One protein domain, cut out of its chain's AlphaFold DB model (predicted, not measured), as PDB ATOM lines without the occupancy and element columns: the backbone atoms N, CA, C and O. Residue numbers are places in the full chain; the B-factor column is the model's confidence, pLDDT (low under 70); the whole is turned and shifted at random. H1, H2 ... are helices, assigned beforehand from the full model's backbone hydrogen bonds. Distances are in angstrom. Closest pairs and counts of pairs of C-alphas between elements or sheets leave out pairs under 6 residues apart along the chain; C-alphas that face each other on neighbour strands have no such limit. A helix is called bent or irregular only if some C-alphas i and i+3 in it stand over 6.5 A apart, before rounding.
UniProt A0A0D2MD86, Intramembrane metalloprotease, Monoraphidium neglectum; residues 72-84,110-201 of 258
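AT A GLANCE: This is residues 72 to 84 and 110 to 201 of the 258 residues of the protein "Intramembrane metalloprotease" of Monoraphidium neglectum (UniProt A0A0D2MD86). A long helical hairpin, H3 and H4 side by side, has the long helix H5 running away from its open end, and residues 188 to 201 of H5 stick out free. The two short helices H1 and H2 sit near the joint, where H2 packs on the first residues of H3 and on residues 180 to 183 of H5. The printed part has 105 residues with five named helices, H1 to H5 in order along the chain, and no named strand; the class is all helix. The whole is loose, with a radius of gyration of the C-alphas of 17.5 A, and a rod in outline, spanning 67 by 27 by 21 A.

HOW THE PARTS SIT: H1, residues 75 to 78, touches H2, residues 111 to 116; their closest C-alphas, those of Arg 78 and Val 111, are 4.9 A apart. H2 is the hub, touching three other helices. It only just touches H3, residues 121 to 145, with 3 pairs of C-alphas within 8 A, and with residues 121 to 124 of H3 alone; the closest are those of Leu 114 and Ala 124, 6.7 A apart. H2 and H3 form a helical hairpin at a shallow tilt of 30 degrees, opposite ways. H1 and H3 are close but not clearly touching, the closest C-alphas being those of Gly 77 and Thr 128, 6.9 A apart. H3 and H4, residues 149 to 170, form a second helical hairpin with 29 pairs of C-alphas within 8 A, at a shallow tilt of 21 degrees, opposite ways; the closest are those of Gly 143 and Thr 151, 4.9 A apart. H5, residues 178 to 201, only just touches H2, with 3 pairs, through residues 180 to 183 alone; the closest C-alphas are those of Asp 112 and Thr 183, 7.1 A apart, at a steep tilt of 41 degrees, the same way. H4 and H5 are apart. Every O i to N i+4 pair is within hydrogen-bond range in H2 and H4, but 20 of 21 in H3 and 18 of 20 in H5; H1 is too short for such a pair.

IN THESE COORDINATES: H1 begins at C-alpha 75, (66.983, 70.360, -31.493). H3 is 36.2 A long and H4 31.0 A. H5, 35.8 A, is irregular, but only just: C-alphas 179 and 182 are 6.8 A apart. It ends at C-alpha 201, (93.870, 50.333, -52.210).

THE WHOLE: The farthest C-alphas, those of Val 147 and Gly 201, are 66.8 A apart. Residues 85 to 109 are not printed, and C-alphas 84 and 110 are 13.8 A apart across this cut. Of the links printed whole, none is long. Model confidence is under 70 in residues 77 to 84, 110 to 118 and 200 to 201.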
ATOM      1  N   TYR A  72      70.024  73.687 -25.247       72.75
ATOM      2  CA  TYR A  72      69.918  72.278 -24.879       72.75
ATOM      3  C   TYR A  72      68.743  72.085 -23.899       72.75
ATOM      4  O   TYR A  72      68.633  72.897 -22.977       72.75
ATOM      5  N   PRO A  73      67.873  71.058 -24.047       74.00
ATOM      6  CA  PRO A  73      67.939  69.893 -24.945       74.00
ATOM      7  C   PRO A  73      67.200  70.015 -26.288       74.00
ATOM      8  O   PRO A  73      67.004  69.003 -26.956       74.00
ATOM      9  N   LEU A  74      66.794  71.217 -26.692       82.62
ATOM     10  CA  LEU A  74      66.043  71.434 -27.930       82.62
ATOM     11  C   LEU A  74      66.920  71.191 -29.168       82.62
ATOM     12  O   LEU A  74      68.127  71.467 -29.177       82.62
ATOM     13  N   ASP A  75      66.295  70.705 -30.242       79.06
ATOM     14  CA  ASP A  75      66.983  70.360 -31.493       79.06
ATOM     15  C   ASP A  75      67.672  71.571 -32.156       79.06
ATOM     16  O   ASP A  75      68.666  71.412 -32.866       79.06
ATOM     17  N   GLY A  76      67.228  72.794 -31.861       71.75
ATOM     18  CA  GLY A  76      67.721  74.046 -32.437       71.75
ATOM     19  C   GLY A  76      69.144  74.377 -32.002       71.75
ATOM     20  O   GLY A  76      69.915  74.958 -32.773       71.75
ATOM     21  N   GLY A  77      69.559  73.900 -30.820       66.62
ATOM     22  CA  GLY A  77      70.959  73.945 -30.382       66.62
ATOM     23  C   GLY A  77      71.885  73.171 -31.320       66.62
ATOM     24  O   GLY A  77      73.063  73.507 -31.448       66.62
ATOM     25  N   ARG A  78      71.343  72.182 -32.040       66.62
ATOM     26  CA  ARG A  78      72.058  71.462 -33.086       66.62
ATOM     27  C   ARG A  78      71.992  72.167 -34.431       66.62
ATOM     28  O   ARG A  78      72.678  71.708 -35.306       66.62
ATOM     29  N   ILE A  79      71.217  73.213 -34.687       64.44
ATOM     30  CA  ILE A  79      71.139  73.799 -36.046       64.44
ATOM     31  C   ILE A  79      71.895  75.126 -36.126       64.44
ATOM     32  O   ILE A  79      72.510  75.434 -37.146       64.44
ATOM     33  N   LEU A  80      71.907  75.898 -35.037       56.03
ATOM     34  CA  LEU A  80      72.264  77.314 -35.096       56.03
ATOM     35  C   LEU A  80      73.768  77.620 -35.148       56.03
ATOM     36  O   LEU A  80      74.147  78.775 -35.337       56.03
ATOM     37  N   VAL A  81      74.654  76.630 -35.025       52.16
ATOM     38  CA  VAL A  81      76.095  76.911 -35.000       52.16
ATOM     39  C   VAL A  81      76.724  76.781 -36.382       52.16
ATOM     40  O   VAL A  81      77.570  75.937 -36.650       52.16
ATOM     41  N   GLY A  82      76.249  77.641 -37.278       46.25
ATOM     42  CA  GLY A  82      76.397  77.546 -38.723       46.25
ATOM     43  C   GLY A  82      77.046  78.756 -39.392       46.25
ATOM     44  O   GLY A  82      76.529  79.151 -40.427       46.25
ATOM     45  N   ARG A  83      78.089  79.397 -38.828       44.25
ATOM     46  CA  ARG A  83      78.988  80.335 -39.557       44.25
ATOM     47  C   ARG A  83      80.024  80.994 -38.637       44.25
ATOM     48  O   ARG A  83      79.744  82.010 -38.007       44.25
ATOM     49  N   ARG A  84      81.263  80.504 -38.634       47.41
ATOM     50  CA  ARG A  84      82.446  81.365 -38.451       47.41
ATOM     51  C   ARG A  84      83.680  80.638 -38.970       47.41
ATOM     52  O   ARG A  84      83.950  79.528 -38.541       47.41
ATOM     53  N   GLY A 110      75.308  69.835 -37.706       50.94
ATOM     54  CA  GLY A 110      74.513  70.279 -36.577       50.94
ATOM     55  C   GLY A 110      75.283  70.780 -35.334       50.94
ATOM     56  O   GLY A 110      75.681  71.937 -35.249       50.94
ATOM     57  N   VAL A 111      75.560  69.890 -34.377       47.97
ATOM     58  CA  VAL A 111      76.723  70.033 -33.461       47.97
ATOM     59  C   VAL A 111      78.014  69.730 -34.218       47.97
ATOM     60  O   VAL A 111      79.059  70.334 -33.969       47.97
ATOM     61  N   ASP A 112      77.877  68.897 -35.250       46.41
ATOM     62  CA  ASP A 112      78.851  68.782 -36.312       46.41
ATOM     63  C   ASP A 112      79.080  70.115 -36.986       46.41
ATOM     64  O   ASP A 112      80.161  70.274 -37.471       46.41
ATOM     65  N   SER A 113      78.183  71.102 -37.012       49.12
ATOM     66  CA  SER A 113      78.503  72.376 -37.672       49.12
ATOM     67  C   SER A 113      79.653  73.080 -36.945       49.12
ATOM     68  O   SER A 113      80.623  73.489 -37.568       49.12
ATOM     69  N   LEU A 114      79.612  73.105 -35.612       51.91
ATOM     70  CA  LEU A 114      80.666  73.663 -34.764       51.91
ATOM     71  C   LEU A 114      81.949  72.813 -34.868       51.91
ATOM     72  O   LEU A 114      83.014  73.370 -35.113       51.91
ATOM     73  N   LEU A 115      81.842  71.478 -34.822       53.50
ATOM     74  CA  LEU A 115      82.972  70.546 -35.019       53.50
ATOM     75  C   LEU A 115      83.502  70.483 -36.469       53.50
ATOM     76  O   LEU A 115      84.670  70.185 -36.682       53.50
ATOM     77  N   TRP A 116      82.682  70.815 -37.460       54.00
ATOM     78  CA  TRP A 116      82.975  70.912 -38.899       54.00
ATOM     79  C   TRP A 116      83.692  72.213 -39.202       54.00
ATOM     80  O   TRP A 116      84.619  72.244 -40.004       54.00
ATOM     81  N   PHE A 117      83.346  73.273 -38.467       59.78
ATOM     82  CA  PHE A 117      84.204  74.444 -38.315       59.78
ATOM     83  C   PHE A 117      85.427  74.164 -37.423       59.78
ATOM     84  O   PHE A 117      86.157  75.091 -37.079       59.78
ATOM     85  N   GLY A 118      85.672  72.905 -37.037       63.59
ATOM     86  CA  GLY A 118      86.834  72.483 -36.255       63.59
ATOM     87  C   GLY A 118      86.792  72.900 -34.785       63.59
ATOM     88  O   GLY A 118      87.797  72.780 -34.085       63.59
ATOM     89  N   VAL A 119      85.663  73.410 -34.291       75.25
ATOM     90  CA  VAL A 119      85.541  73.839 -32.900       75.25
ATOM     91  C   VAL A 119      85.399  72.626 -32.002       75.25
ATOM     92  O   VAL A 119      84.483  71.825 -32.145       75.25
ATOM     93  N   GLN A 120      86.304  72.523 -31.036       81.12
ATOM     94  CA  GLN A 120      86.329  71.419 -30.090       81.12
ATOM     95  C   GLN A 120      85.009  71.305 -29.285       81.12
ATOM     96  O   GLN A 120      84.346  72.320 -29.028       81.12
ATOM     97  N   PRO A 121      84.640  70.097 -28.809       83.81
ATOM     98  CA  PRO A 121      83.394  69.872 -28.065       83.81
ATOM     99  C   PRO A 121      83.254  70.731 -26.796       83.81
ATOM    100  O   PRO A 121      82.156  71.148 -26.429       83.81
ATOM    101  N   ALA A 122      84.365  71.041 -26.122       88.12
ATOM    102  CA  ALA A 122      84.347  71.841 -24.899       88.12
ATOM    103  C   ALA A 122      83.936  73.315 -25.138       88.12
ATOM    104  O   ALA A 122      83.029  73.792 -24.453       88.12
ATOM    105  N   PRO A 123      84.527  74.058 -26.099       87.81
ATOM    106  CA  PRO A 123      84.012  75.366 -26.503       87.81
ATOM    107  C   PRO A 123      82.549  75.341 -26.958       87.81
ATOM    108  O   PRO A 123      81.791  76.237 -26.589       87.81
ATOM    109  N   ALA A 124      82.140  74.306 -27.699       85.44
ATOM    110  CA  ALA A 124      80.754  74.136 -28.127       85.44
ATOM    111  C   ALA A 124      79.786  74.112 -26.938       85.44
ATOM    112  O   ALA A 124      78.848  74.908 -26.876       85.44
ATOM    113  N   ALA A 125      80.077  73.269 -25.946       89.44
ATOM    114  CA  ALA A 125      79.285  73.163 -24.727       89.44
ATOM    115  C   ALA A 125      79.207  74.482 -23.943       89.44
ATOM    116  O   ALA A 125      78.143  74.828 -23.430       89.44
ATOM    117  N   LYS A 126      80.306  75.250 -23.878       91.19
ATOM    118  CA  LYS A 126      80.328  76.566 -23.212       91.19
ATOM    119  C   LYS A 126      79.382  77.562 -23.877       91.19
ATOM    120  O   LYS A 126      78.671  78.272 -23.172       91.19
ATOM    121  N   ILE A 127      79.357  77.602 -25.210       89.12
ATOM    122  CA  ILE A 127      78.450  78.482 -25.961       89.12
ATOM    123  C   ILE A 127      76.998  78.073 -25.701       89.12
ATOM    124  O   ILE A 127      76.180  78.925 -25.361       89.12
ATOM    125  N   THR A 128      76.688  76.776 -25.789       88.19
ATOM    126  CA  THR A 128      75.337  76.263 -25.520       88.19
ATOM    127  C   THR A 128      74.868  76.607 -24.107       88.19
ATOM    128  O   THR A 128      73.757  77.103 -23.942       88.19
ATOM    129  N   LEU A 129      75.718  76.415 -23.092       91.75
ATOM    130  CA  LEU A 129      75.418  76.814 -21.713       91.75
ATOM    131  C   LEU A 129      75.210  78.325 -21.584       91.75
ATOM    132  O   LEU A 129      74.267  78.758 -20.923       91.75
ATOM    133  N   GLY A 130      76.055  79.120 -22.246       91.88
ATOM    134  CA  GLY A 130      75.979  80.578 -22.229       91.88
ATOM    135  C   GLY A 130      74.665  81.131 -22.782       91.88
ATOM    136  O   GLY A 130      74.217  82.172 -22.316       91.88
ATOM    137  N   VAL A 131      74.025  80.433 -23.727       89.69
ATOM    138  CA  VAL A 131      72.725  80.841 -24.289       89.69
ATOM    139  C   VAL A 131      71.547  80.224 -23.531       89.69
ATOM    140  O   VAL A 131      70.558  80.907 -23.263       89.69
ATOM    141  N   ALA A 132      71.643  78.949 -23.148       90.62
ATOM    142  CA  ALA A 132      70.543  78.227 -22.515       90.62
ATOM    143  C   ALA A 132      70.242  78.719 -21.089       90.62
ATOM    144  O   ALA A 132      69.074  78.817 -20.714       90.62
ATOM    145  N   VAL A 133      71.266  79.072 -20.304       94.94
ATOM    146  CA  VAL A 133      71.091  79.506 -18.906       94.94
ATOM    147  C   VAL A 133      70.316  80.830 -18.791       94.94
ATOM    148  O   VAL A 133      69.338  80.860 -18.043       94.94
ATOM    149  N   PRO A 134      70.656  81.910 -19.530       95.00
ATOM    150  CA  PRO A 134      69.859  83.139 -19.518       95.00
ATOM    151  C   PRO A 134      68.418  82.925 -19.985       95.00
ATOM    152  O   PRO A 134      67.498  83.518 -19.428       95.00
ATOM    153  N   LEU A 135      68.212  82.056 -20.979       91.69
ATOM    154  CA  LEU A 135      66.880  81.729 -21.479       91.69
ATOM    155  C   LEU A 135      66.042  81.002 -20.416       91.69
ATOM    156  O   LEU A 135      64.913  81.409 -20.149       91.69
ATOM    157  N   ALA A 136      66.606  79.986 -19.756       93.69
ATOM    158  CA  ALA A 136      65.948  79.287 -18.652       93.69
ATOM    159  C   ALA A 136      65.629  80.236 -17.482       93.69
ATOM    160  O   ALA A 136      64.537  80.171 -16.916       93.69
ATOM    161  N   LEU A 137      66.541  81.164 -17.166       96.69
ATOM    162  CA  LEU A 137      66.318  82.191 -16.148       96.69
ATOM    163  C   LEU A 137      65.163  83.127 -16.528       96.69
ATOM    164  O   LEU A 137      64.305  83.401 -15.693       96.69
ATOM    165  N   GLY A 138      65.105  83.578 -17.783       94.31
ATOM    166  CA  GLY A 138      64.007  84.407 -18.282       94.31
ATOM    167  C   GLY A 138      62.651  83.711 -18.158       94.31
ATOM    168  O   GLY A 138      61.704  84.302 -17.636       94.31
ATOM    169  N   ILE A 139      62.568  82.435 -18.553       93.62
ATOM    170  CA  ILE A 139      61.343  81.628 -18.417       93.62
ATOM    171  C   ILE A 139      60.953  81.480 -16.941       93.62
ATOM    172  O   ILE A 139      59.777  81.618 -16.606       93.62
ATOM    173  N   LEU A 140      61.923  81.251 -16.049       96.69
ATOM    174  CA  LEU A 140      61.669  81.136 -14.612       96.69
ATOM    175  C   LEU A 140      61.096  82.430 -14.025       96.69
ATOM    176  O   LEU A 140      60.112  82.377 -13.291       96.69
ATOM    177  N   VAL A 141      61.682  83.583 -14.365       97.25
ATOM    178  CA  VAL A 141      61.219  84.897 -13.887       97.25
ATOM    179  C   VAL A 141      59.797  85.172 -14.368       97.25
ATOM    180  O   VAL A 141      58.943  85.526 -13.559       97.25
ATOM    181  N   VAL A 142      59.513  84.951 -15.655       95.56
ATOM    182  CA  VAL A 142      58.157  85.106 -16.208       95.56
ATOM    183  C   VAL A 142      57.178  84.164 -15.501       95.56
ATOM    184  O   VAL A 142      56.127  84.603 -15.038       95.56
ATOM    185  N   GLY A 143      57.539  82.888 -15.344       95.69
ATOM    186  CA  GLY A 143      56.712  81.906 -14.642       95.69
ATOM    187  C   GLY A 143      56.417  82.294 -13.192       95.69
ATOM    188  O   GLY A 143      55.290  82.115 -12.737       95.69
ATOM    189  N   ALA A 144      57.393  82.863 -12.482       96.50
ATOM    190  CA  ALA A 144      57.234  83.321 -11.105       96.50
ATOM    191  C   ALA A 144      56.343  84.569 -10.996       96.50
ATOM    192  O   ALA A 144      55.452  84.598 -10.149       96.50
ATOM    193  N   VAL A 145      56.533  85.566 -11.870       97.56
ATOM    194  CA  VAL A 145      55.736  86.811 -11.879       97.56
ATOM    195  C   VAL A 145      54.252  86.526 -12.124       97.56
ATOM    196  O   VAL A 145      53.401  87.106 -11.456       97.56
ATOM    197  N   PHE A 146      53.937  85.612 -13.045       96.81
ATOM    198  CA  PHE A 146      52.554  85.242 -13.370       96.81
ATOM    199  C   PHE A 146      52.027  84.038 -12.576       96.81
ATOM    200  O   PHE A 146      50.918  83.579 -12.843       96.81
ATOM    201  N   VAL A 147      52.802  83.514 -11.619       96.56
ATOM    202  CA  VAL A 147      52.442  82.361 -10.770       96.56
ATOM    203  C   VAL A 147      51.977  81.152 -11.602       96.56
ATOM    204  O   VAL A 147      50.971  80.504 -11.317       96.56
ATOM    205  N   GLN A 148      52.712  80.844 -12.673       96.38
ATOM    206  CA  GLN A 148      52.410  79.749 -13.595       96.38
ATOM    207  C   GLN A 148      53.247  78.505 -13.246       96.38
ATOM    208  O   GLN A 148      54.402  78.407 -13.676       96.38
ATOM    209  N   PRO A 149      52.701  77.517 -12.508       91.88
ATOM    210  CA  PRO A 149      53.484  76.387 -12.004       91.88
ATOM    211  C   PRO A 149      54.119  75.554 -13.125       91.88
ATOM    212  O   PRO A 149      55.269  75.144 -13.005       91.88
ATOM    213  N   MET A 150      53.423  75.364 -14.251       92.06
ATOM    214  CA  MET A 150      53.962  74.623 -15.400       92.06
ATOM    215  C   MET A 150      55.160  75.328 -16.045       92.06
ATOM    216  O   MET A 150      56.137  74.674 -16.418       92.06
ATOM    217  N   THR A 151      55.123  76.659 -16.134       92.19
ATOM    218  CA  THR A 151      56.231  77.471 -16.654       92.19
ATOM    219  C   THR A 151      57.447  77.373 -15.732       92.19
ATOM    220  O   THR A 151      58.566  77.164 -16.202       92.19
ATOM    221  N   ILE A 152      57.226  77.426 -14.414       94.75
ATOM    222  CA  ILE A 152      58.280  77.280 -13.398       94.75
ATOM    223  C   ILE A 152      58.921  75.885 -13.468       94.75
ATOM    224  O   ILE A 152      60.147  75.775 -13.509       94.75
ATOM    225  N   LEU A 153      58.114  74.822 -13.532       95.06
ATOM    226  CA  LEU A 153      58.612  73.445 -13.648       95.06
ATOM    227  C   LEU A 153      59.411  73.231 -14.939       95.06
ATOM    228  O   LEU A 153      60.470  72.603 -14.912       95.06
ATOM    229  N   SER A 154      58.949  73.802 -16.053       91.62
ATOM    230  CA  SER A 154      59.661  73.739 -17.335       91.62
ATOM    231  C   SER A 154      61.026  74.428 -17.252       91.62
ATOM    232  O   SER A 154      62.026  73.882 -17.721       91.62
ATOM    233  N   ALA A 155      61.104  75.591 -16.598       94.62
ATOM    234  CA  ALA A 155      62.373  76.277 -16.374       94.62
ATOM    235  C   ALA A 155      63.317  75.475 -15.463       94.62
ATOM    236  O   ALA A 155      64.503  75.353 -15.769       94.62
ATOM    237  N   ALA A 156      62.802  74.878 -14.383       95.38
ATOM    238  CA  ALA A 156      63.589  74.022 -13.492       95.38
ATOM    239  C   ALA A 156      64.171  72.803 -14.229       95.38
ATOM    240  O   ALA A 156      65.345  72.469 -14.047       95.38
ATOM    241  N   PHE A 157      63.386  72.183 -15.114       93.62
ATOM    242  CA  PHE A 157      63.859  71.096 -15.970       93.62
ATOM    243  C   PHE A 157      64.982  71.548 -16.920       93.62
ATOM    244  O   PHE A 157      66.004  70.868 -17.031       93.62
ATOM    245  N   LEU A 158      64.845  72.719 -17.553       92.38
ATOM    246  CA  LEU A 158      65.900  73.288 -18.404       92.38
ATOM    247  C   LEU A 158      67.188  73.570 -17.619       92.38
ATOM    248  O   LEU A 158      68.280  73.271 -18.105       92.38
ATOM    249  N   PHE A 159      67.077  74.088 -16.393       95.00
ATOM    250  CA  PHE A 159      68.231  74.284 -15.513       95.00
ATOM    251  C   PHE A 159      68.922  72.969 -15.163       95.00
ATOM    252  O   PHE A 159      70.149  72.893 -15.226       95.00
ATOM    253  N   TRP A 160      68.157  71.929 -14.838       94.94
ATOM    254  CA  TRP A 160      68.708  70.604 -14.567       94.94
ATOM    255  C   TRP A 160      69.442  70.027 -15.788       94.94
ATOM    256  O   TRP A 160      70.564  69.536 -15.652       94.94
ATOM    257  N   ALA A 161      68.880  70.168 -16.992       92.19
ATOM    258  CA  ALA A 161      69.541  69.750 -18.229       92.19
ATOM    259  C   ALA A 161      70.842  70.539 -18.492       92.19
ATOM    260  O   ALA A 161      71.867  69.956 -18.853       92.19
ATOM    261  N   CYS A 162      70.839  71.857 -18.255       93.25
ATOM    262  CA  CYS A 162      72.049  72.683 -18.329       93.25
ATOM    263  C   CYS A 162      73.091  72.255 -17.288       93.25
ATOM    264  O   CYS A 162      74.283  72.197 -17.587       93.25
ATOM    265  N   TRP A 163      72.656  71.914 -16.075       95.44
ATOM    266  CA  TRP A 163      73.542  71.446 -15.015       95.44
ATOM    267  C   TRP A 163      74.250  70.138 -15.385       95.44
ATOM    268  O   TRP A 163      75.458  70.030 -15.183       95.44
ATOM    269  N   GLN A 164      73.545  69.172 -15.983       95.06
ATOM    270  CA  GLN A 164      74.161  67.929 -16.465       95.06
ATOM    271  C   GLN A 164      75.260  68.192 -17.502       95.06
ATOM    272  O   GLN A 164      76.364  67.654 -17.394       95.06
ATOM    273  N   LEU A 165      74.984  69.069 -18.469       92.38
ATOM    274  CA  LEU A 165      75.962  69.471 -19.478       92.38
ATOM    275  C   LEU A 165      77.177  70.166 -18.841       92.38
ATOM    276  O   LEU A 165      78.323  69.885 -19.207       92.38
ATOM    277  N   TYR A 166      76.940  71.046 -17.867       95.69
ATOM    278  CA  TYR A 166      77.993  71.730 -17.121       95.69
ATOM    279  C   TYR A 166      78.857  70.766 -16.298       95.69
ATOM    280  O   TYR A 166      80.082  70.897 -16.300       95.69
ATOM    281  N   ASP A 167      78.265  69.774 -15.633       96.25
ATOM    282  CA  ASP A 167      79.019  68.803 -14.836       96.25
ATOM    283  C   ASP A 167      79.911  67.912 -15.719       96.25
ATOM    284  O   ASP A 167      81.091  67.730 -15.405       96.25
ATOM    285  N   CYS A 168      79.415  67.456 -16.877       94.69
ATOM    286  CA  CYS A 168      80.235  66.758 -17.877       94.69
ATOM    287  C   CYS A 168      81.383  67.637 -18.397       94.69
ATOM    288  O   CYS A 168      82.519  67.166 -18.511       94.69
ATOM    289  N   LEU A 169      81.110  68.917 -18.676       95.00
ATOM    290  CA  LEU A 169      82.125  69.879 -19.112       95.00
ATOM    291  C   LEU A 169      83.209  70.077 -18.043       95.00
ATOM    292  O   LEU A 169      84.397  70.038 -18.363       95.00
ATOM    293  N   ARG A 170      82.814  70.249 -16.777       97.19
ATOM    294  CA  ARG A 170      83.731  70.437 -15.642       97.19
ATOM    295  C   ARG A 170      84.621  69.216 -15.408       97.19
ATOM    296  O   ARG A 170      85.792  69.376 -15.084       97.19
ATOM    297  N   LYS A 171      84.078  68.008 -15.575       96.00
ATOM    298  CA  LYS A 171      84.808  66.740 -15.409       96.00
ATOM    299  C   LYS A 171      85.704  66.385 -16.600       96.00
ATOM    300  O   LYS A 171      86.402  65.379 -16.541       96.00
ATOM    301  N   GLY A 172      85.666  67.157 -17.690       94.50
ATOM    302  CA  GLY A 172      86.350  66.797 -18.936       94.50
ATOM    303  C   GLY A 172      85.750  65.564 -19.623       94.50
ATOM    304  O   GLY A 172      86.387  64.969 -20.482       94.50
ATOM    305  N   GLN A 173      84.521  65.180 -19.266       95.00
ATOM    306  CA  GLN A 173      83.810  64.001 -19.775       95.00
ATOM    307  C   GLN A 173      82.727  64.399 -20.784       95.00
ATOM    308  O   GLN A 173      81.651  63.807 -20.843       95.00
ATOM    309  N   ILE A 174      82.992  65.435 -21.581       91.44
ATOM    310  CA  ILE A 174      82.000  65.999 -22.504       91.44
ATOM    311  C   ILE A 174      81.545  64.979 -23.557       91.44
ATOM    312  O   ILE A 174      80.384  64.978 -23.945       91.44
ATOM    313  N   GLU A 175      82.429  64.061 -23.951       87.12
ATOM    314  CA  GLU A 175      82.150  63.004 -24.930       87.12
ATOM    315  C   GLU A 175      81.160  61.950 -24.417       87.12
ATOM    316  O   GLU A 175      80.467  61.316 -25.208       87.12
ATOM    317  N   GLN A 176      81.055  61.786 -23.094       88.00
ATOM    318  CA  GLN A 176      80.109  60.853 -22.476       88.00
ATOM    319  C   GLN A 176      78.691  61.423 -22.418       88.00
ATOM    320  O   GLN A 176      77.724  60.681 -22.246       88.00
ATOM    321  N   HIS A 177      78.546  62.742 -22.555       87.12
ATOM    322  CA  HIS A 177      77.245  63.382 -22.499       87.12
ATOM    323  C   HIS A 177      76.402  62.974 -23.726       87.12
ATOM    324  O   HIS A 177      76.917  63.023 -24.850       87.12
ATOM    325  N   PRO A 178      75.103  62.637 -23.570       82.25
ATOM    326  CA  PRO A 178      74.255  62.150 -24.666       82.25
ATOM    327  C   PRO A 178      74.216  63.063 -25.898       82.25
ATOM    328  O   PRO A 178      74.007  62.601 -27.013       82.25
ATOM    329  N   LEU A 179      74.436  64.370 -25.714       80.19
ATOM    330  CA  LEU A 179      74.505  65.320 -26.823       80.19
ATOM    331  C   LEU A 179      75.718  65.097 -27.745       80.19
ATOM    332  O   LEU A 179      75.592  65.316 -28.947       80.19
ATOM    333  N   PHE A 180      76.865  64.677 -27.206       82.06
ATOM    334  CA  PHE A 180      78.120  64.536 -27.954       82.06
ATOM    335  C   PHE A 180      78.485  63.082 -28.257       82.06
ATOM    336  O   PHE A 180      79.227  62.833 -29.207       82.06
ATOM    337  N   SER A 181      77.941  62.118 -27.510       80.81
ATOM    338  CA  SER A 181      78.259  60.696 -27.688       80.81
ATOM    339  C   SER A 181      77.874  60.167 -29.076       80.81
ATOM    340  O   SER A 181      78.617  59.383 -29.665       80.81
ATOM    341  N   PHE A 182      76.762  60.642 -29.650       75.69
ATOM    342  CA  PHE A 182      76.359  60.291 -31.019       75.69
ATOM    343  C   PHE A 182      77.308  60.837 -32.088       75.69
ATOM    344  O   PHE A 182      77.563  60.165 -33.084       75.69
ATOM    345  N   THR A 183      77.838  62.045 -31.899       72.69
ATOM    346  CA  THR A 183      78.825  62.609 -32.825       72.69
ATOM    347  C   THR A 183      80.154  61.868 -32.708       72.69
ATOM    348  O   THR A 183      80.754  61.519 -33.722       72.69
ATOM    349  N   ALA A 184      80.588  61.560 -31.484       73.81
ATOM    350  CA  ALA A 184      81.804  60.785 -31.256       73.81
ATOM    351  C   ALA A 184      81.730  59.404 -31.933       73.81
ATOM    352  O   ALA A 184      82.670  59.008 -32.626       73.81
ATOM    353  N   SER A 185      80.596  58.704 -31.815       77.31
ATOM    354  CA  SER A 185      80.408  57.390 -32.441       77.31
ATOM    355  C   SER A 185      80.338  57.455 -33.970       77.31
ATOM    356  O   SER A 185      80.943  56.617 -34.641       77.31
ATOM    357  N   GLN A 186      79.678  58.469 -34.539       75.81
ATOM    358  CA  GLN A 186      79.650  58.682 -35.992       75.81
ATOM    359  C   GLN A 186      81.042  59.003 -36.553       75.81
ATOM    360  O   GLN A 186      81.440  58.424 -37.567       75.81
ATOM    361  N   ASN A 187      81.813  59.852 -35.870       73.50
ATOM    362  CA  ASN A 187      83.180  60.191 -36.271       73.50
ATOM    363  C   ASN A 187      84.113  58.973 -36.218       73.50
ATOM    364  O   ASN A 187      84.890  58.750 -37.148       73.50
ATOM    365  N   ALA A 188      84.000  58.143 -35.174       76.88
ATOM    366  CA  ALA A 188      84.755  56.896 -35.065       76.88
ATOM    367  C   ALA A 188      84.418  55.915 -36.205       76.88
ATOM    368  O   ALA A 188      85.319  55.330 -36.811       76.88
ATOM    369  N   ALA A 189      83.134  55.777 -36.552       76.62
ATOM    370  CA  ALA A 189      82.695  54.930 -37.661       76.62
ATOM    371  C   ALA A 189      83.210  55.430 -39.025       76.62
ATOM    372  O   ALA A 189      83.661  54.626 -39.846       76.62
ATOM    373  N   ALA A 190      83.196  56.748 -39.258       73.50
ATOM    374  CA  ALA A 190      83.724  57.354 -40.479       73.50
ATOM    375  C   ALA A 190      85.245  57.158 -40.613       73.50
ATOM    376  O   ALA A 190      85.724  56.776 -41.683       73.50
ATOM    377  N   ALA A 191      86.000  57.333 -39.523       73.12
ATOM    378  CA  ALA A 191      87.442  57.081 -39.501       73.12
ATOM    379  C   ALA A 191      87.774  55.606 -39.794       73.12
ATOM    380  O   ALA A 191      88.651  55.315 -40.610       73.12
ATOM    381  N   ALA A 192      87.022  54.668 -39.206       78.75
ATOM    382  CA  ALA A 192      87.176  53.238 -39.476       78.75
ATOM    383  C   ALA A 192      86.837  52.863 -40.935       78.75
ATOM    384  O   ALA A 192      87.450  51.964 -41.511       78.75
ATOM    385  N   ALA A 193      85.870  53.539 -41.564       75.31
ATOM    386  CA  ALA A 193      85.570  53.356 -42.986       75.31
ATOM    387  C   ALA A 193      86.687  53.904 -43.892       75.31
ATOM    388  O   ALA A 193      87.083  53.235 -44.846       75.31
ATOM    389  N   ALA A 194      87.240  55.077 -43.570       74.00
ATOM    390  CA  ALA A 194      88.350  55.665 -44.318       74.00
ATOM    391  C   ALA A 194      89.619  54.794 -44.259       74.00
ATOM    392  O   ALA A 194      90.271  54.598 -45.285       74.00
ATOM    393  N   GLY A 195      89.930  54.217 -43.091       77.00
ATOM    394  CA  GLY A 195      91.051  53.283 -42.931       77.00
ATOM    395  C   GLY A 195      90.914  52.031 -43.806       77.00
ATOM    396  O   GLY A 195      91.859  51.664 -44.500       77.00
ATOM    397  N   ARG A 196      89.711  51.439 -43.865       74.50
ATOM    398  CA  ARG A 196      89.433  50.261 -44.710       74.50
ATOM    399  C   ARG A 196      89.647  50.524 -46.204       74.50
ATOM    400  O   ARG A 196      90.139  49.650 -46.909       74.50
ATOM    401  N   ASN A 197      89.334  51.727 -46.689       73.69
ATOM    402  CA  ASN A 197      89.551  52.079 -48.096       73.69
ATOM    403  C   ASN A 197      91.041  52.239 -48.447       73.69
ATOM    404  O   ASN A 197      91.430  51.941 -49.576       73.69
ATOM    405  N   MET A 198      91.886  52.672 -47.501       73.06
ATOM    406  CA  MET A 198      93.338  52.713 -47.726       73.06
ATOM    407  C   MET A 198      93.939  51.306 -47.805       73.06
ATOM    408  O   MET A 198      94.794  51.053 -48.650       73.06
ATOM    409  N   GLU A 199      93.465  50.380 -46.971       71.81
ATOM    410  CA  GLU A 199      93.925  48.986 -46.975       71.81
ATOM    411  C   GLU A 199      93.480  48.234 -48.245       71.81
ATOM    412  O   GLU A 199      94.267  47.505 -48.856       71.81
ATOM    413  N   ALA A 200      92.258  48.490 -48.726       67.88
ATOM    414  CA  ALA A 200      91.768  47.956 -50.000       67.88
ATOM    415  C   ALA A 200      92.544  48.502 -51.218       67.88
ATOM    416  O   ALA A 200      92.748  47.785 -52.197       67.88
ATOM    417  N   GLY A 201      93.031  49.747 -51.158       65.94
ATOM    418  CA  GLY A 201      93.870  50.333 -52.210       65.94
ATOM    419  C   GLY A 201      95.271  49.717 -52.314       65.94
ATOM    420  O   GLY A 201      95.875  49.756 -53.383       65.94
TER     421      GLY A 201